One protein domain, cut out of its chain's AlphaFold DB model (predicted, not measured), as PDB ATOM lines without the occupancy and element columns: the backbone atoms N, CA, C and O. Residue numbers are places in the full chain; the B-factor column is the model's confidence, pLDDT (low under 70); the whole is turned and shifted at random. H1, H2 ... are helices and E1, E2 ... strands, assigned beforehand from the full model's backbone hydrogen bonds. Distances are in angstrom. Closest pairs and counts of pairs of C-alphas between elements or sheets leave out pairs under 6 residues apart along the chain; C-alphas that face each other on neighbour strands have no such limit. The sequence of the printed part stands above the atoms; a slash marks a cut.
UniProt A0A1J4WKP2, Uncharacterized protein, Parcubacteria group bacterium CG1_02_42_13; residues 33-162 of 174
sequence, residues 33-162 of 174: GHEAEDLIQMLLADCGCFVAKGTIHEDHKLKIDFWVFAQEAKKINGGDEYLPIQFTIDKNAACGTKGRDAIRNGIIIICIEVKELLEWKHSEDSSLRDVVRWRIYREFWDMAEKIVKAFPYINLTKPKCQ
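Overview. This is residues 33 to 162 of the 174 residues of an uncharacterized protein of Parcubacteria group bacterium CG1_02_42_13 (UniProt A0A1J4WKP2). A small four-stranded sheet sits between helices: H1 and the long H7 cover one face, while H4 and H5 cover the other over E4. H6 and H7 form a helical hairpin, and H7, the longest helix, slants over E4. The printed part has 130 residues with seven named helices and four named strands, in the order H1 E1 H2 E2 H3 E3 H4 H5 E4 H6 H7. The sheet is mixed, in the order E1 E2 E3 E4, and the class is mixed, helices and strands. The whole is compact, with a radius of gyration of the C-alphas of 14.1 A and spans of 42 by 30 by 29 A.

Arrangement. Begin with H1, residues 33 to 46, which is on the sheet of E1, residues 50 to 53, E2, residues 66 to 69, E3, residues 82 to 88, and E4, residues 108 to 111. H1 runs along the strands over E2, at a height over the sheet of 8.6 A. E1 and E2 are antiparallel, with N 50 and O 69 at 2.9 A; E2 and E3 are antiparallel, with N 83 and O 68 at 2.8 A. E3 and E4 are parallel, with N 110 and O 86 at 2.8 A. H2, residues 56 to 62, only grazes the sheet with residues 58 to 62. The sheet has three layers, helices on both its faces: H1, H3, residues 71 to 76, and H7, residues 126 to 150, on one, and H5, residues 97 to 104, on the other. H4, residues 91 to 95, is on the same face as H5. E3, H4 H5, E4 form a strand-helix-strand unit, two parallel neighbour strands with helices between, and its crossover is right-handed. H7 is the hub: it touches H3, closest at the C-alphas of Ile 76 and Glu 145, 5.8 A, and only just touches H1, with 3 pairs of C-alphas within 8 A, the closest those of Leu 44 and Tyr 137, 6.8 A. H6, residues 114 to 122, touches H7, closest at the C-alphas of Trp 120 and Arg 129, 5.2 A. Every O i to N i+4 pair is within hydrogen-bond range in H1, H2, H4, H5, H6 and H7; H3 has 0 of 2, but 3 of 3 O i to N i+3 pairs.

Along the chain. Find C-alpha 33 at (54.102, -39.019, -7.734); from there H1 runs 19.9 A. E3 measures 19.0 A, H6 12.0 A and H7 35.8 A, ending at C-alpha 150, (37.455, -57.181, 0.619).

Size, cuts and confidence. The C-alphas farthest apart, those of Glu 124 and Tyr 153, are 43.5 A apart. The printed part has no cut, and no link is long. Residues 151 to 162 hold no named element, and residues 160 to 162 have pLDDT under 70.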
ATOM      1  N   GLY A  33      54.668 -38.299  -8.875       82.38
ATOM      2  CA  GLY A  33      54.102 -39.019  -7.734       82.38
ATOM      3  C   GLY A  33      54.043 -38.170  -6.464       82.38
ATOM      4  O   GLY A  33      52.986 -38.097  -5.853       82.38
ATOM      5  N   HIS A  34      55.132 -37.478  -6.108       83.69
ATOM      6  CA  HIS A  34      55.146 -36.584  -4.942       83.69
ATOM      7  C   HIS A  34      54.209 -35.384  -5.119       83.69
ATOM      8  O   HIS A  34      53.576 -34.951  -4.163       83.69
ATOM      9  N   GLU A  35      54.106 -34.837  -6.334       87.62
ATOM     10  CA  GLU A  35      53.147 -33.766  -6.616       87.62
ATOM     11  C   GLU A  35      51.704 -34.257  -6.464       87.62
ATOM     12  O   GLU A  35      50.907 -33.611  -5.793       87.62
ATOM     13  N   ALA A  36      51.374 -35.425  -7.020       91.75
ATOM     14  CA  ALA A  36      50.048 -36.013  -6.862       91.75
ATOM     15  C   ALA A  36      49.718 -36.324  -5.391       91.75
ATOM     16  O   ALA A  36      48.592 -36.099  -4.955       91.75
ATOM     17  N   GLU A  37      50.702 -36.787  -4.619       93.06
ATOM     18  CA  GLU A  37      50.561 -37.018  -3.181       93.06
ATOM     19  C   GLU A  37      50.285 -35.710  -2.416       93.06
ATOM     20  O   GLU A  37      49.371 -35.657  -1.596       93.06
ATOM     21  N   ASP A  38      51.012 -34.629  -2.720       90.75
ATOM     22  CA  ASP A  38      50.750 -33.298  -2.150       90.75
ATOM     23  C   ASP A  38      49.324 -32.815  -2.502       90.75
ATOM     24  O   ASP A  38      48.624 -32.247  -1.659       90.75
ATOM     25  N   LEU A  39      48.872 -33.053  -3.741       95.38
ATOM     26  CA  LEU A  39      47.543 -32.646  -4.208       95.38
ATOM     27  C   LEU A  39      46.417 -33.392  -3.488       95.38
ATOM     28  O   LEU A  39      45.463 -32.745  -3.060       95.38
ATOM     29  N   ILE A  40      46.509 -34.717  -3.329       97.38
ATOM     30  CA  ILE A  40      45.455 -35.473  -2.636       97.38
ATOM     31  C   ILE A  40      45.388 -35.104  -1.149       97.38
ATOM     32  O   ILE A  40      44.291 -34.965  -0.614       97.38
ATOM     33  N   GLN A  41      46.526 -34.864  -0.490       94.81
ATOM     34  CA  GLN A  41      46.543 -34.420   0.908       94.81
ATOM     35  C   GLN A  41      45.861 -33.055   1.074       94.81
ATOM     36  O   GLN A  41      45.041 -32.883   1.973       94.81
ATOM     37  N   MET A  42      46.149 -32.107   0.176       94.31
ATOM     38  CA  MET A  42      45.493 -30.797   0.153       94.31
ATOM     39  C   MET A  42      43.987 -30.918  -0.122       94.31
ATOM     40  O   MET A  42      43.199 -30.250   0.536       94.31
ATOM     41  N   LEU A  43      43.576 -31.791  -1.048       97.00
ATOM     42  CA  LEU A  43      42.161 -32.021  -1.353       97.00
ATOM     43  C   LEU A  43      41.405 -32.562  -0.137       97.00
ATOM     44  O   LEU A  43      40.315 -32.087   0.175       97.00
ATOM     45  N   LEU A  44      41.981 -33.542   0.560       96.19
ATOM     46  CA  LEU A  44      41.393 -34.114   1.771       96.19
ATOM     47  C   LEU A  44      41.285 -33.064   2.888       96.19
ATOM     48  O   LEU A  44      40.250 -32.996   3.552       96.19
ATOM     49  N   ALA A  45      42.303 -32.214   3.051       93.19
ATOM     50  CA  ALA A  45      42.263 -31.091   3.986       93.19
ATOM     51  C   ALA A  45      41.154 -30.080   3.638       93.19
ATOM     52  O   ALA A  45      40.380 -29.694   4.513       93.19
ATOM     53  N   ASP A  46      40.993 -29.733   2.357       92.88
ATOM     54  CA  ASP A  46      39.906 -28.869   1.862       92.88
ATOM     55  C   ASP A  46      38.507 -29.476   2.079       92.88
ATOM     56  O   ASP A  46      37.500 -28.762   2.055       92.88
ATOM     57  N   CYS A  47      38.422 -30.794   2.261       94.06
ATOM     58  CA  CYS A  47      37.200 -31.518   2.610       94.06
ATOM     59  C   CYS A  47      37.007 -31.689   4.128       94.06
ATOM     60  O   CYS A  47      36.067 -32.362   4.543       94.06
ATOM     61  N   GLY A  48      37.859 -31.078   4.957       90.19
ATOM     62  CA  GLY A  48      37.750 -31.111   6.417       90.19
ATOM     63  C   GLY A  48      38.382 -32.338   7.079       90.19
ATOM     64  O   GLY A  48      38.162 -32.562   8.267       90.19
ATOM     65  N   CYS A  49      39.166 -33.134   6.345       91.12
ATOM     66  CA  CYS A  49      39.991 -34.172   6.958       91.12
ATOM     67  C   CYS A  49      41.252 -33.557   7.557       91.12
ATOM     68  O   CYS A  49      41.849 -32.645   6.989       91.12
ATOM     69  N   PHE A  50      41.732 -34.131   8.650       89.38
ATOM     70  CA  PHE A  50      43.079 -33.849   9.114       89.38
ATOM     71  C   PHE A  50      44.053 -34.838   8.467       89.38
ATOM     72  O   PHE A  50      43.848 -36.051   8.517       89.38
ATOM     73  N   VAL A  51      45.118 -34.334   7.847       90.06
ATOM     74  CA  VAL A  51      46.093 -35.154   7.120       90.06
ATOM     75  C   VAL A  51      47.484 -34.920   7.685       90.06
ATOM     76  O   VAL A  51      47.912 -33.780   7.840       90.06
ATOM     77  N   ALA A  52      48.210 -35.999   7.971       86.62
ATOM     78  CA  ALA A  52      49.594 -35.923   8.428       86.62
ATOM     79  C   ALA A  52      50.500 -36.796   7.572       86.62
ATOM     80  O   ALA A  52      50.308 -38.011   7.511       86.62
ATOM     81  N   LYS A  53      51.536 -36.198   6.984       85.88
ATOM     82  CA  LYS A  53      52.572 -36.940   6.257       85.88
ATOM     83  C   LYS A  53      53.222 -38.009   7.126       85.88
ATOM     84  O   LYS A  53      53.437 -37.803   8.322       85.88
ATOM     85  N   GLY A  54      53.564 -39.136   6.515       83.06
ATOM     86  CA  GLY A  54      54.394 -40.158   7.130       83.06
ATOM     87  C   GLY A  54      55.755 -39.582   7.519       83.06
ATOM     88  O   GLY A  54      56.338 -38.756   6.820       83.06
ATOM     89  N   THR A  55      56.273 -39.997   8.670       81.94
ATOM     90  CA  THR A  55      57.691 -39.800   8.999       81.94
ATOM     91  C   THR A  55      58.568 -40.615   8.046       81.94
ATOM     92  O   THR A  55      58.110 -41.590   7.453       81.94
ATOM     93  N   ILE A  56      59.869 -40.313   7.987       76.19
ATOM     94  CA  ILE A  56      60.846 -41.113   7.220       76.19
ATOM     95  C   ILE A  56      60.780 -42.599   7.613       76.19
ATOM     96  O   ILE A  56      60.895 -43.483   6.766       76.19
ATOM     97  N   HIS A  57      60.577 -42.898   8.902       81.56
ATOM     98  CA  HIS A  57      60.421 -44.275   9.360       81.56
ATOM     99  C   HIS A  57      59.141 -44.919   8.811       81.56
ATOM    100  O   HIS A  57      59.185 -46.054   8.340       81.56
ATOM    101  N   GLU A  58      58.012 -44.215   8.874       85.31
ATOM    102  CA  GLU A  58      56.721 -44.705   8.385       85.31
ATOM    103  C   GLU A  58      56.738 -44.924   6.867       85.31
ATOM    104  O   GLU A  58      56.353 -45.999   6.420       85.31
ATOM    105  N   ASP A  59      57.287 -43.999   6.086       84.12
ATOM    106  CA  ASP A  59      57.423 -44.142   4.632       84.12
ATOM    107  C   ASP A  59      58.400 -45.282   4.263       84.12
ATOM    108  O   ASP A  59      58.073 -46.249   3.566       84.12
ATOM    109  N   HIS A  60      59.619 -45.277   4.809       80.75
ATOM    110  CA  HIS A  60      60.624 -46.253   4.384       80.75
ATOM    111  C   HIS A  60      60.379 -47.668   4.919       80.75
ATOM    112  O   HIS A  60      60.657 -48.635   4.197       80.75
ATOM    113  N   LYS A  61      59.900 -47.813   6.163       82.69
ATOM    114  CA  LYS A  61      59.703 -49.126   6.805       82.69
ATOM    115  C   LYS A  61      58.279 -49.632   6.702       82.69
ATOM    116  O   LYS A  61      58.109 -50.820   6.445       82.69
ATOM    117  N   LEU A  62      57.292 -48.771   6.935       84.88
ATOM    118  CA  LEU A  62      55.892 -49.184   6.915       84.88
ATOM    119  C   LEU A  62      55.284 -49.005   5.527       84.88
ATOM    120  O   LEU A  62      54.426 -49.798   5.179       84.88
ATOM    121  N   LYS A  63      55.807 -48.090   4.699       90.50
ATOM    122  CA  LYS A  63      55.232 -47.694   3.403       90.50
ATOM    123  C   LYS A  63      53.944 -46.885   3.538       90.50
ATOM    124  O   LYS A  63      53.060 -46.990   2.694       90.50
ATOM    125  N   ILE A  64      53.849 -46.107   4.614       92.06
ATOM    126  CA  ILE A  64      52.760 -45.156   4.845       92.06
ATOM    127  C   ILE A  64      53.216 -43.798   4.326       92.06
ATOM    128  O   ILE A  64      54.140 -43.212   4.891       92.06
ATOM    129  N   ASP A  65      52.538 -43.302   3.298       92.81
ATOM    130  CA  ASP A  65      52.828 -41.991   2.719       92.81
ATOM    131  C   ASP A  65      52.207 -40.891   3.594       92.81
ATOM    132  O   ASP A  65      52.845 -39.891   3.920       92.81
ATOM    133  N   PHE A  66      50.975 -41.106   4.069       93.00
ATOM    134  CA  PHE A  66      50.311 -40.215   5.018       93.00
ATOM    135  C   PHE A  66      49.209 -40.916   5.818       93.00
ATOM    136  O   PHE A  66      48.746 -42.011   5.501       93.00
ATOM    137  N   TRP A  67      48.780 -40.247   6.880       92.69
ATOM    138  CA  TRP A  67      47.652 -40.614   7.719       92.69
ATOM    139  C   TRP A  67      46.478 -39.684   7.448       92.69
ATOM    140  O   TRP A  67      46.668 -38.471   7.346       92.69
ATOM    141  N   VAL A  68      45.272 -40.240   7.401       92.88
ATOM    142  CA  VAL A  68      44.027 -39.468   7.303       92.88
ATOM    143  C   VAL A  68      43.227 -39.645   8.576       92.88
ATOM    144  O   VAL A  68      42.983 -40.776   8.990       92.88
ATOM    145  N   PHE A  69      42.802 -38.530   9.163       89.94
ATOM    146  CA  PHE A  69      41.939 -38.484  10.329       89.94
ATOM    147  C   PHE A  69      40.623 -37.795   9.984       89.94
ATOM    148  O   PHE A  69      40.608 -36.635   9.570       89.94
ATOM    149  N   ALA A  70      39.520 -38.525  10.128       89.06
ATOM    150  CA  ALA A  70      38.185 -38.053   9.774       89.06
ATOM    151  C   ALA A  70      37.102 -38.878  10.482       89.06
ATOM    152  O   ALA A  70      37.341 -40.017  10.892       89.06
ATOM    153  N   GLN A  71      35.877 -38.350  10.558       87.12
ATOM    154  CA  GLN A  71      34.728 -39.126  11.051       87.12
ATOM    155  C   GLN A  71      34.444 -40.339  10.152       87.12
ATOM    156  O   GLN A  71      34.045 -41.401  10.630       87.12
ATOM    157  N   GLU A  72      34.686 -40.213   8.850       89.94
ATOM    158  CA  GLU A  72      34.564 -41.281   7.864       89.94
ATOM    159  C   GLU A  72      35.527 -42.438   8.153       89.94
ATOM    160  O   GLU A  72      35.140 -43.599   8.000       89.94
ATOM    161  N   ALA A  73      36.726 -42.152   8.678       89.06
ATOM    162  CA  ALA A  73      37.687 -43.180   9.069       89.06
ATOM    163  C   ALA A  73      37.127 -44.103  10.162       89.06
ATOM    164  O   ALA A  73      37.333 -45.311  10.076       89.06
ATOM    165  N   LYS A  74      36.319 -43.591  11.107       88.19
ATOM    166  CA  LYS A  74      35.686 -44.410  12.168       88.19
ATOM    167  C   LYS A  74      34.804 -45.508  11.603       88.19
ATOM    168  O   LYS A  74      34.766 -46.609  12.145       88.19
ATOM    169  N   LYS A  75      34.090 -45.210  10.515       87.06
ATOM    170  CA  LYS A  75      33.195 -46.170   9.856       87.06
ATOM    171  C   LYS A  75      33.978 -47.305   9.197       87.06
ATOM    172  O   LYS A  75      33.470 -48.417   9.109       87.06
ATOM    173  N   ILE A  76      35.203 -47.021   8.757       87.31
ATOM    174  CA  ILE A  76      36.065 -47.959   8.033       87.31
ATOM    175  C   ILE A  76      36.966 -48.740   8.998       87.31
ATOM    176  O   ILE A  76      37.118 -49.947   8.852       87.31
ATOM    177  N   ASN A  77      37.527 -48.083  10.013       85.94
ATOM    178  CA  ASN A  77      38.503 -48.644  10.948       85.94
ATOM    179  C   ASN A  77      37.879 -49.056  12.296       85.94
ATOM    180  O   ASN A  77      38.476 -48.886  13.356       85.94
ATOM    181  N   GLY A  78      36.638 -49.550  12.284       80.06
ATOM    182  CA  GLY A  78      36.013 -50.148  13.472       80.06
ATOM    183  C   GLY A  78      35.908 -49.228  14.698       80.06
ATOM    184  O   GLY A  78      35.983 -49.711  15.824       80.06
ATOM    185  N   GLY A  79      35.736 -47.918  14.490       77.88
ATOM    186  CA  GLY A  79      35.590 -46.907  15.545       77.88
ATOM    187  C   GLY A  79      36.800 -45.990  15.746       77.88
ATOM    188  O   GLY A  79      36.657 -44.951  16.391       77.88
ATOM    189  N   ASP A  80      37.950 -46.319  15.157       82.44
ATOM    190  CA  ASP A  80      39.163 -45.500  15.222       82.44
ATOM    191  C   ASP A  80      39.143 -44.367  14.168       82.44
ATOM    192  O   ASP A  80      38.797 -44.574  13.008       82.44
ATOM    193  N   GLU A  81      39.550 -43.150  14.546       85.00
ATOM    194  CA  GLU A  81      39.509 -41.943  13.690       85.00
ATOM    195  C   GLU A  81      40.670 -41.816  12.705       85.00
ATOM    196  O   GLU A  81      40.914 -40.721  12.224       85.00
ATOM    197  N   TYR A  82      41.402 -42.887  12.400       89.31
ATOM    198  CA  TYR A  82      42.588 -42.811  11.545       89.31
ATOM    199  C   TYR A  82      42.618 -43.900  10.478       89.31
ATOM    200  O   TYR A  82      42.158 -45.019  10.705       89.31
ATOM    201  N   LEU A  83      43.236 -43.589   9.339       92.88
ATOM    202  CA  LEU A  83      43.605 -44.551   8.305       92.88
ATOM    203  C   LEU A  83      45.059 -44.346   7.857       92.88
ATOM    204  O   LEU A  83      45.421 -43.226   7.485       92.88
ATOM    205  N   PRO A  84      45.888 -45.406   7.855       94.75
ATOM    206  CA  PRO A  84      47.188 -45.388   7.195       94.75
ATOM    207  C   PRO A  84      47.007 -45.519   5.681       94.75
ATOM    208  O   PRO A  84      46.434 -46.508   5.210       94.75
ATOM    209  N   ILE A  85      47.518 -44.552   4.921       96.25
ATOM    210  CA  ILE A  85      47.393 -44.517   3.465       96.25
ATOM    211  C   ILE A  85      48.752 -44.729   2.807       96.25
ATOM    212  O   ILE A  85      49.738 -44.070   3.135       96.25
ATOM    213  N   GLN A  86      48.771 -45.627   1.827       95.88
ATOM    214  CA  GLN A  86      49.781 -45.657   0.784       95.88
ATOM    215  C   GLN A  86      49.145 -45.165  -0.513       95.88
ATOM    216  O   GLN A  86      48.215 -45.775  -1.036       95.88
ATOM    217  N   PHE A  87      49.628 -44.060  -1.045       95.69
ATOM    218  CA  PHE A  87      49.122 -43.442  -2.252       95.69
ATOM    219  C   PHE A  87      49.900 -43.896  -3.492       95.69
ATOM    220  O   PHE A  87      51.084 -44.253  -3.476       95.69
ATOM    221  N   THR A  88      49.207 -43.933  -4.622       93.81
ATOM    222  CA  THR A  88      49.817 -44.188  -5.921       93.81
ATOM    223  C   THR A  88      48.976 -43.566  -7.027       93.81
ATOM    224  O   THR A  88      47.767 -43.420  -6.902       93.81
ATOM    225  N   ILE A  89      49.621 -43.228  -8.137       92.69
ATOM    226  CA  ILE A  89      48.952 -42.870  -9.397       92.69
ATOM    227  C   ILE A  89      49.033 -44.008 -10.426       92.69
ATOM    228  O   ILE A  89      48.497 -43.902 -11.526       92.69
ATOM    229  N   ASP A  90      49.729 -45.095 -10.079       90.38
ATOM    230  CA  ASP A  90      49.870 -46.293 -10.900       90.38
ATOM    231  C   ASP A  90      48.934 -47.400 -10.396       90.38
ATOM    232  O   ASP A  90      49.156 -47.997  -9.334       90.38
ATOM    233  N   LYS A  91      47.904 -47.694 -11.197       89.12
ATOM    234  CA  LYS A  91      46.929 -48.762 -10.939       89.12
ATOM    235  C   LYS A  91      47.573 -50.148 -10.924       89.12
ATOM    236  O   LYS A  91      47.147 -51.006 -10.154       89.12
ATOM    237  N   ASN A  92      48.611 -50.383 -11.727       89.19
ATOM    238  CA  ASN A  92      49.297 -51.676 -11.751       89.19
ATOM    239  C   ASN A  92      50.080 -51.898 -10.458       89.19
ATOM    240  O   ASN A  92      50.084 -53.004  -9.921       89.19
ATOM    241  N   ALA A  93      50.686 -50.839  -9.913       87.06
ATOM    242  CA  ALA A  93      51.298 -50.892  -8.593       87.06
ATOM    243  C   ALA A  93      50.246 -51.164  -7.500       87.06
ATOM    244  O   ALA A  93      50.474 -52.008  -6.632       87.06
ATOM    245  N   ALA A  94      49.077 -50.513  -7.579       88.62
ATOM    246  CA  ALA A  94      47.972 -50.724  -6.640       88.62
ATOM    247  C   ALA A  94      47.440 -52.168  -6.644       88.62
ATOM    248  O   ALA A  94      47.193 -52.739  -5.587       88.62
ATOM    249  N   CYS A  95      47.306 -52.780  -7.819       88.38
ATOM    250  CA  CYS A  95      46.791 -54.145  -7.970       88.38
ATOM    251  C   CYS A  95      47.877 -55.235  -7.879       88.38
ATOM    252  O   CYS A  95      47.561 -56.426  -7.876       88.38
ATOM    253  N   GLY A  96      49.153 -54.849  -7.852       90.31
ATOM    254  CA  GLY A  96      50.296 -55.757  -7.886       90.31
ATOM    255  C   GLY A  96      50.858 -56.104  -6.506       90.31
ATOM    256  O   GLY A  96      50.173 -56.086  -5.482       90.31
ATOM    257  N   THR A  97      52.157 -56.416  -6.476       89.69
ATOM    258  CA  THR A  97      52.878 -56.775  -5.244       89.69
ATOM    259  C   THR A  97      52.845 -55.649  -4.213       89.69
ATOM    260  O   THR A  97      52.608 -55.923  -3.042       89.69
ATOM    261  N   LYS A  98      52.989 -54.387  -4.650       88.69
ATOM    262  CA  LYS A  98      52.959 -53.214  -3.759       88.69
ATOM    263  C   LYS A  98      51.640 -53.144  -2.988       88.69
ATOM    264  O   LYS A  98      51.667 -53.062  -1.766       88.69
ATOM    265  N   GLY A  99      50.501 -53.254  -3.672       89.31
ATOM    266  CA  GLY A  99      49.206 -53.271  -2.993       89.31
ATOM    267  C   GLY A  99      49.016 -54.467  -2.078       89.31
ATOM    268  O   GLY A  99      48.592 -54.299  -0.939       89.31
ATOM    269  N   ARG A 100      49.404 -55.671  -2.513       90.50
ATOM    270  CA  ARG A 100      49.340 -56.858  -1.646       90.50
ATOM    271  C   ARG A 100      50.161 -56.678  -0.363       90.50
ATOM    272  O   ARG A 100      49.706 -57.090   0.703       90.50
ATOM    273  N   ASP A 101      51.344 -56.084  -0.458       92.12
ATOM    274  CA  ASP A 101      52.207 -55.845   0.697       92.12
ATOM    275  C   ASP A 101      51.661 -54.734   1.604       92.12
ATOM    276  O   ASP A 101      51.714 -54.882   2.825       92.12
ATOM    277  N   ALA A 102      51.043 -53.690   1.042       93.19
ATOM    278  CA  ALA A 102      50.325 -52.671   1.811       93.19
ATOM    279  C   ALA A 102      49.236 -53.304   2.691       93.19
ATOM    280  O   ALA A 102      49.241 -53.132   3.910       93.19
ATOM    281  N   ILE A 103      48.372 -54.135   2.094       92.81
ATOM    282  CA  ILE A 103      47.293 -54.829   2.811       92.81
ATOM    283  C   ILE A 103      47.847 -55.732   3.917       92.81
ATOM    284  O   ILE A 103      47.335 -55.723   5.034       92.81
ATOM    285  N   ARG A 104      48.921 -56.484   3.647       91.94
ATOM    286  CA  ARG A 104      49.577 -57.332   4.661       91.94
ATOM    287  C   ARG A 104      50.110 -56.534   5.846       91.94
ATOM    288  O   ARG A 104      50.058 -57.022   6.970       91.94
ATOM    289  N   ASN A 105      50.597 -55.325   5.591       91.88
ATOM    290  CA  ASN A 105      51.091 -54.411   6.612       91.88
ATOM    291  C   ASN A 105      49.974 -53.576   7.255       91.88
ATOM    292  O   ASN A 105      50.268 -52.675   8.034       91.88
ATOM    293  N   GLY A 106      48.700 -53.833   6.945       93.19
ATOM    294  CA  GLY A 106      47.599 -53.068   7.520       93.19
ATOM    295  C   GLY A 106      47.511 -51.639   6.992       93.19
ATOM    296  O   GLY A 106      47.182 -50.733   7.753       93.19
ATOM    297  N   ILE A 107      47.862 -51.414   5.728       95.19
ATOM    298  CA  ILE A 107      47.886 -50.094   5.091       95.19
ATOM    299  C   ILE A 107      46.925 -50.099   3.912       95.19
ATOM    300  O   ILE A 107      46.922 -51.028   3.102       95.19
ATOM    301  N   ILE A 108      46.109 -49.054   3.808       95.44
ATOM    302  CA  ILE A 108      45.164 -48.899   2.708       95.44
ATOM    303  C   ILE A 108      45.903 -48.303   1.516       95.44
ATOM    304  O   ILE A 108      46.379 -47.171   1.578       95.44
ATOM    305  N   ILE A 109      45.980 -49.054   0.418       95.56
ATOM    306  CA  ILE A 109      46.516 -48.528  -0.834       95.56
ATOM    307  C   ILE A 109      45.422 -47.807  -1.624       95.56
ATOM    308  O   ILE A 109      44.426 -48.412  -2.004       95.56
ATOM    309  N   ILE A 110      45.603 -46.516  -1.886       96.44
ATOM    310  CA  ILE A 110      44.658 -45.703  -2.656       96.44
ATOM    311  C   ILE A 110      45.300 -45.284  -3.970       96.44
ATOM    312  O   ILE A 110      46.438 -44.813  -3.996       96.44
ATOM    313  N   CYS A 111      44.551 -45.443  -5.062       95.25
ATOM    314  CA  CYS A 111      44.981 -45.029  -6.387       95.25
ATOM    315  C   CYS A 111      44.013 -44.007  -6.973       95.25
ATOM    316  O   CYS A 111      42.928 -44.386  -7.394       95.25
ATOM    317  N   ILE A 112      44.438 -42.748  -7.065       94.62
ATOM    318  CA  ILE A 112      43.697 -41.687  -7.765       94.62
ATOM    319  C   ILE A 112      44.516 -41.254  -8.974       94.62
ATOM    320  O   ILE A 112      45.739 -41.123  -8.895       94.62
ATOM    321  N   GLU A 113      43.863 -41.047 -10.115       91.19
ATOM    322  CA  GLU A 113      44.564 -40.629 -11.324       91.19
ATOM    323  C   GLU A 113      45.072 -39.189 -11.207       91.19
ATOM    324  O   GLU A 113      44.343 -38.267 -10.840       91.19
ATOM    325  N   VAL A 114      46.325 -38.962 -11.619       91.12
ATOM    326  CA  VAL A 114      46.933 -37.620 -11.599       91.12
ATOM    327  C   VAL A 114      46.122 -36.602 -12.406       91.12
ATOM    328  O   VAL A 114      46.054 -35.433 -12.038       91.12
ATOM    329  N   LYS A 115      45.470 -37.041 -13.490       91.19
ATOM    330  CA  LYS A 115      44.658 -36.173 -14.345       91.19
ATOM    331  C   LYS A 115      43.495 -35.549 -13.573       91.19
ATOM    332  O   LYS A 115      43.227 -34.372 -13.775       91.19
ATOM    333  N   GLU A 116      42.843 -36.301 -12.689       92.38
ATOM    334  CA  GLU A 116      41.723 -35.788 -11.893       92.38
ATOM    335  C   GLU A 116      42.193 -34.789 -10.837       92.38
ATOM    336  O   GLU A 116      41.578 -33.740 -10.653       92.38
ATOM    337  N   LEU A 117      43.331 -35.063 -10.194       94.19
ATOM    338  CA  LEU A 117      43.940 -34.140  -9.234       94.19
ATOM    339  C   LEU A 117      44.345 -32.818  -9.898       94.19
ATOM    340  O   LEU A 117      44.128 -31.747  -9.330       94.19
ATOM    341  N   LEU A 118      44.897 -32.880 -11.112       93.44
ATOM    342  CA  LEU A 118      45.245 -31.695 -11.895       93.44
ATOM    343  C   LEU A 118      44.001 -30.949 -12.394       93.44
ATOM    344  O   LEU A 118      43.986 -29.721 -12.346       93.44
ATOM    345  N   GLU A 119      42.956 -31.661 -12.827       93.94
ATOM    346  CA  GLU A 119      41.663 -31.068 -13.200       93.94
ATOM    347  C   GLU A 119      41.081 -30.271 -12.027       93.94
ATOM    348  O   GLU A 119      40.738 -29.101 -12.182       93.94
ATOM    349  N   TRP A 120      41.061 -30.860 -10.829       95.25
ATOM    350  CA  TRP A 120      40.648 -30.158  -9.617       95.25
ATOM    351  C   TRP A 120      41.536 -28.941  -9.323       95.25
ATOM    352  O   TRP A 120      41.026 -27.844  -9.093       95.25
ATOM    353  N   LYS A 121      42.863 -29.103  -9.346       94.38
ATOM    354  CA  LYS A 121      43.789 -28.032  -8.952       94.38
ATOM    355  C   LYS A 121      43.764 -26.833  -9.902       94.38
ATOM    356  O   LYS A 121      43.970 -25.706  -9.448       94.38
ATOM    357  N   HIS A 122      43.548 -27.073 -11.194       93.88
ATOM    358  CA  HIS A 122      43.642 -26.061 -12.246       93.88
ATOM    359  C   HIS A 122      42.290 -25.577 -12.786       93.88
ATOM    360  O   HIS A 122      42.282 -24.697 -13.642       93.88
ATOM    361  N   SER A 123      41.157 -26.102 -12.306       93.44
ATOM    362  CA  SER A 123      39.838 -25.608 -12.715       93.44
ATOM    363  C   SER A 123      39.634 -24.154 -12.276       93.44
ATOM    364  O   SER A 123      39.614 -23.851 -11.080       93.44
ATOM    365  N   GLU A 124      39.442 -23.263 -13.251       93.81
ATOM    366  CA  GLU A 124      39.094 -21.852 -13.025       93.81
ATOM    367  C   GLU A 124      37.607 -21.679 -12.675       93.81
ATOM    368  O   GLU A 124      37.239 -20.747 -11.960       93.81
ATOM    369  N   ASP A 125      36.754 -22.604 -13.125       95.25
ATOM    370  CA  ASP A 125      35.340 -22.650 -12.756       95.25
ATOM    371  C   ASP A 125      35.201 -23.250 -11.350       95.25
ATOM    372  O   ASP A 125      35.516 -24.423 -11.117       95.25
ATOM    373  N   SER A 126      34.726 -22.435 -10.405       93.31
ATOM    374  CA  SER A 126      34.526 -22.824  -9.007       93.31
ATOM    375  C   SER A 126      33.518 -23.957  -8.834       93.31
ATOM    376  O   SER A 126      33.706 -24.806  -7.966       93.31
ATOM    377  N   SER A 127      32.466 -23.988  -9.654       94.12
ATOM    378  CA  SER A 127      31.415 -25.005  -9.577       94.12
ATOM    379  C   SER A 127      31.949 -26.347 -10.060       94.12
ATOM    380  O   SER A 127      31.778 -27.363  -9.389       94.12
ATOM    381  N   LEU A 128      32.663 -26.347 -11.191       94.25
ATOM    382  CA  LEU A 128      33.322 -27.550 -11.698       94.25
ATOM    383  C   LEU A 128      34.389 -28.046 -10.718       94.25
ATOM    384  O   LEU A 128      34.442 -29.240 -10.424       94.25
ATOM    385  N   ARG A 129      35.187 -27.132 -10.153       95.00
ATOM    386  CA  ARG A 129      36.207 -27.462  -9.153       95.00
ATOM    387  C   ARG A 129      35.600 -28.187  -7.956       95.00
ATOM    388  O   ARG A 129      36.152 -29.193  -7.515       95.00
ATOM    389  N   ASP A 130      34.460 -27.715  -7.460       95.44
ATOM    390  CA  ASP A 130      33.748 -28.359  -6.356       95.44
ATOM    391  C   ASP A 130      33.189 -29.731  -6.736       95.44
ATOM    392  O   ASP A 130      33.315 -30.677  -5.957       95.44
ATOM    393  N   VAL A 131      32.632 -29.885  -7.940       96.38
ATOM    394  CA  VAL A 131      32.152 -31.187  -8.428       96.38
ATOM    395  C   VAL A 131      33.292 -32.206  -8.500       96.38
ATOM    396  O   VAL A 131      33.137 -33.328  -8.011       96.38
ATOM    397  N   VAL A 132      34.440 -31.822  -9.066       96.38
ATOM    398  CA  VAL A 132      35.616 -32.699  -9.176       96.38
ATOM    399  C   VAL A 132      36.192 -33.005  -7.791       96.38
ATOM    400  O   VAL A 132      36.453 -34.171  -7.495       96.38
ATOM    401  N   ARG A 133      36.284 -32.005  -6.899       96.81
ATOM    402  CA  ARG A 133      36.696 -32.193  -5.495       96.81
ATOM    403  C   ARG A 133      35.861 -33.277  -4.812       96.81
ATOM    404  O   ARG A 133      36.408 -34.237  -4.278       96.81
ATOM    405  N   TRP A 134      34.533 -33.160  -4.878       97.00
ATOM    406  CA  TRP A 134      33.614 -34.124  -4.268       97.00
ATOM    407  C   TRP A 134      33.615 -35.495  -4.946       97.00
ATOM    408  O   TRP A 134      33.245 -36.482  -4.307       97.00
ATOM    409  N   ARG A 135      33.970 -35.581  -6.234       97.25
ATOM    410  CA  ARG A 135      34.147 -36.860  -6.932       97.25
ATOM    411  C   ARG A 135      35.362 -37.599  -6.377       97.25
ATOM    412  O   ARG A 135      35.196 -38.714  -5.894       97.25
ATOM    413  N   ILE A 136      36.522 -36.939  -6.350       97.75
ATOM    414  CA  ILE A 136      37.773 -37.515  -5.837       97.75
ATOM    415  C   ILE A 136      37.633 -37.881  -4.355       97.75
ATOM    416  O   ILE A 136      38.020 -38.972  -3.951       97.75
ATOM    417  N   TYR A 137      37.027 -37.002  -3.548       97.69
ATOM    418  CA  TYR A 137      36.791 -37.259  -2.125       97.69
ATOM    419  C   TYR A 137      35.945 -38.517  -1.892       97.69
ATOM    420  O   TYR A 137      36.290 -39.358  -1.064       97.69
ATOM    421  N   ARG A 138      34.848 -38.679  -2.642       96.69
ATOM    422  CA  ARG A 138      34.002 -39.879  -2.546       96.69
ATOM    423  C   ARG A 138      34.734 -41.125  -3.023       96.69
ATOM    424  O   ARG A 138      34.682 -42.140  -2.341       96.69
ATOM    425  N   GLU A 139      35.452 -41.037  -4.138       96.56
ATOM    426  CA  GLU A 139      36.228 -42.159  -4.662       96.56
ATOM    427  C   GLU A 139      37.295 -42.637  -3.671       96.56
ATOM    428  O   GLU A 139      37.423 -43.842  -3.454       96.56
ATOM    429  N   PHE A 140      37.996 -41.710  -3.012       97.38
ATOM    430  CA  PHE A 140      38.965 -42.020  -1.962       97.38
ATOM    431  C   PHE A 140      38.347 -42.902  -0.864       97.38
ATOM    432  O   PHE A 140      38.877 -43.970  -0.540       97.38
ATOM    433  N   TRP A 141      37.201 -42.487  -0.318       96.69
ATOM    434  CA  TRP A 141      36.528 -43.221   0.756       96.69
ATOM    435  C   TRP A 141      35.891 -44.525   0.275       96.69
ATOM    436  O   TRP A 141      36.018 -45.543   0.955       96.69
ATOM    437  N   ASP A 142      35.277 -44.533  -0.909       95.81
ATOM    438  CA  ASP A 142      34.703 -45.736  -1.514       95.81
ATOM    439  C   ASP A 142      35.779 -46.802  -1.763       95.81
ATOM    440  O   ASP A 142      35.542 -47.994  -1.553       95.81
ATOM    441  N   MET A 143      36.974 -46.399  -2.208       95.38
ATOM    442  CA  MET A 143      38.116 -47.300  -2.362       95.38
ATOM    443  C   MET A 143      38.578 -47.859  -1.018       95.38
ATOM    444  O   MET A 143      38.735 -49.076  -0.893       95.38
ATOM    445  N   ALA A 144      38.766 -46.999  -0.013       95.31
ATOM    446  CA  ALA A 144      39.172 -47.425   1.324       95.31
ATOM    447  C   ALA A 144      38.173 -48.430   1.920       95.31
ATOM    448  O   ALA A 144      38.565 -49.489   2.415       95.31
ATOM    449  N   GLU A 145      36.875 -48.143   1.804       94.88
ATOM    450  CA  GLU A 145      35.813 -49.016   2.296       94.88
ATOM    451  C   GLU A 145      35.789 -50.359   1.548       94.88
ATOM    452  O   GLU A 145      35.710 -51.419   2.176       94.88
ATOM    453  N   LYS A 146      35.914 -50.344   0.212       94.19
ATOM    454  CA  LYS A 146      36.005 -51.566  -0.605       94.19
ATOM    455  C   LYS A 146      37.190 -52.432  -0.200       94.19
ATOM    456  O   LYS A 146      37.037 -53.647  -0.119       94.19
ATOM    457  N   ILE A 147      38.348 -51.828   0.062       93.25
ATOM    458  CA  ILE A 147      39.553 -52.546   0.484       93.25
ATOM    459  C   ILE A 147      39.320 -53.232   1.830       93.25
ATOM    460  O   ILE A 147      39.522 -54.440   1.933       93.25
ATOM    461  N   VAL A 148      38.842 -52.507   2.842       91.94
ATOM    462  CA  VAL A 148      38.602 -53.104   4.167       91.94
ATOM    463  C   VAL A 148      37.539 -54.203   4.102       91.94
ATOM    464  O   VAL A 148      37.724 -55.269   4.688       91.94
ATOM    465  N   LYS A 149      36.466 -54.006   3.325       92.38
ATOM    466  CA  LYS A 149      35.437 -55.037   3.097       92.38
ATOM    467  C   LYS A 149      35.985 -56.271   2.375       92.38
ATOM    468  O   LYS A 149      35.604 -57.388   2.712       92.38
ATOM    469  N   ALA A 150      36.856 -56.085   1.381       92.19
ATOM    470  CA  ALA A 150      37.455 -57.181   0.619       92.19
ATOM    471  C   ALA A 150      38.492 -57.971   1.432       92.19
ATOM    472  O   ALA A 150      38.683 -59.166   1.201       92.19
ATOM    473  N   PHE A 151      39.144 -57.318   2.395       90.94
ATOM    474  CA  PHE A 151      40.174 -57.904   3.244       90.94
ATOM    475  C   PHE A 151      39.775 -57.811   4.722       90.94
ATOM    476  O   PHE A 151      40.417 -57.089   5.475       90.94
ATOM    477  N   PRO A 152      38.769 -58.575   5.187       85.50
ATOM    478  CA  PRO A 152      38.261 -58.478   6.563       85.50
ATOM    479  C   PRO A 152      39.287 -58.875   7.639       85.50
ATOM    480  O   PRO A 152      39.059 -58.663   8.824       85.50
ATOM    481  N   TYR A 153      40.414 -59.465   7.234       85.81
ATOM    482  CA  TYR A 153      41.544 -59.811   8.095       85.81
ATOM    483  C   TYR A 153      42.618 -58.713   8.166       85.81
ATOM    484  O   TYR A 153      43.658 -58.923   8.794       85.81
ATOM    485  N   ILE A 154      42.427 -57.576   7.484       89.50
ATOM    486  CA  ILE A 154      43.379 -56.468   7.534       89.50
ATOM    487  C   ILE A 154      43.409 -55.881   8.948       89.50
ATOM    488  O   ILE A 154      42.438 -55.311   9.435       89.50
ATOM    489  N   ASN A 155      44.553 -56.014   9.615       89.75
ATOM    490  CA  ASN A 155      44.786 -55.379  10.907       89.75
ATOM    491  C   ASN A 155      45.442 -54.027  10.658       89.75
ATOM    492  O   ASN A 155      46.657 -53.966  10.479       89.75
ATOM    493  N   LEU A 156      44.634 -52.965  10.593       91.69
ATOM    494  CA  LEU A 156      45.130 -51.640  10.239       91.69
ATOM    495  C   LEU A 156      46.230 -51.168  11.193       91.69
ATOM    496  O   LEU A 156      46.107 -51.249  12.419       91.69
ATOM    497  N   THR A 157      47.325 -50.684  10.603       89.44
ATOM    498  CA  THR A 157      48.473 -50.186  11.353       89.44
ATOM    499  C   THR A 157      48.055 -48.971  12.163       89.44
ATOM    500  O   THR A 157      47.425 -48.042  11.659       89.44
ATOM    501  N   LYS A 158      48.429 -48.983  13.442       86.56
ATOM    502  CA  LYS A 158      48.138 -47.900  14.379       86.56
ATOM    503  C   LYS A 158      49.300 -46.910  14.414       86.56
ATOM    504  O   LYS A 158      50.457 -47.342  14.357       86.56
ATOM    505  N   PRO A 159      49.037 -45.601  14.543       79.44
ATOM    506  CA  PRO A 159      50.104 -44.628  14.726       79.44
ATOM    507  C   PRO A 159      50.870 -44.959  16.017       79.44
ATOM    508  O   PRO A 159      50.281 -45.079  17.091       79.44
ATOM    509  N   LYS A 160      52.198 -45.138  15.922       66.69
ATOM    510  CA  LYS A 160      53.051 -45.565  17.057       66.69
ATOM    511  C   LYS A 160      53.150 -44.525  18.174       66.69
ATOM    512  O   LYS A 160      53.566 -44.845  19.283       66.69
ATOM    513  N   CYS A 161      52.790 -43.283  17.891       54.56
ATOM    514  CA  CYS A 161      52.716 -42.212  18.866       54.56
ATOM    515  C   CYS A 161      51.467 -41.384  18.562       54.56
ATOM    516  O   CYS A 161      51.161 -41.121  17.398       54.56
ATOM    517  N   GLN A 162      50.795 -40.902  19.609       50.84
ATOM    518  CA  GLN A 162      50.004 -39.672  19.533       50.84
ATOM    519  C   GLN A 162      50.987 -38.521  19.255       50.84
ATOM    520  O   GLN A 162      51.386 -37.786  20.155       50.84
TER     521      GLN A 162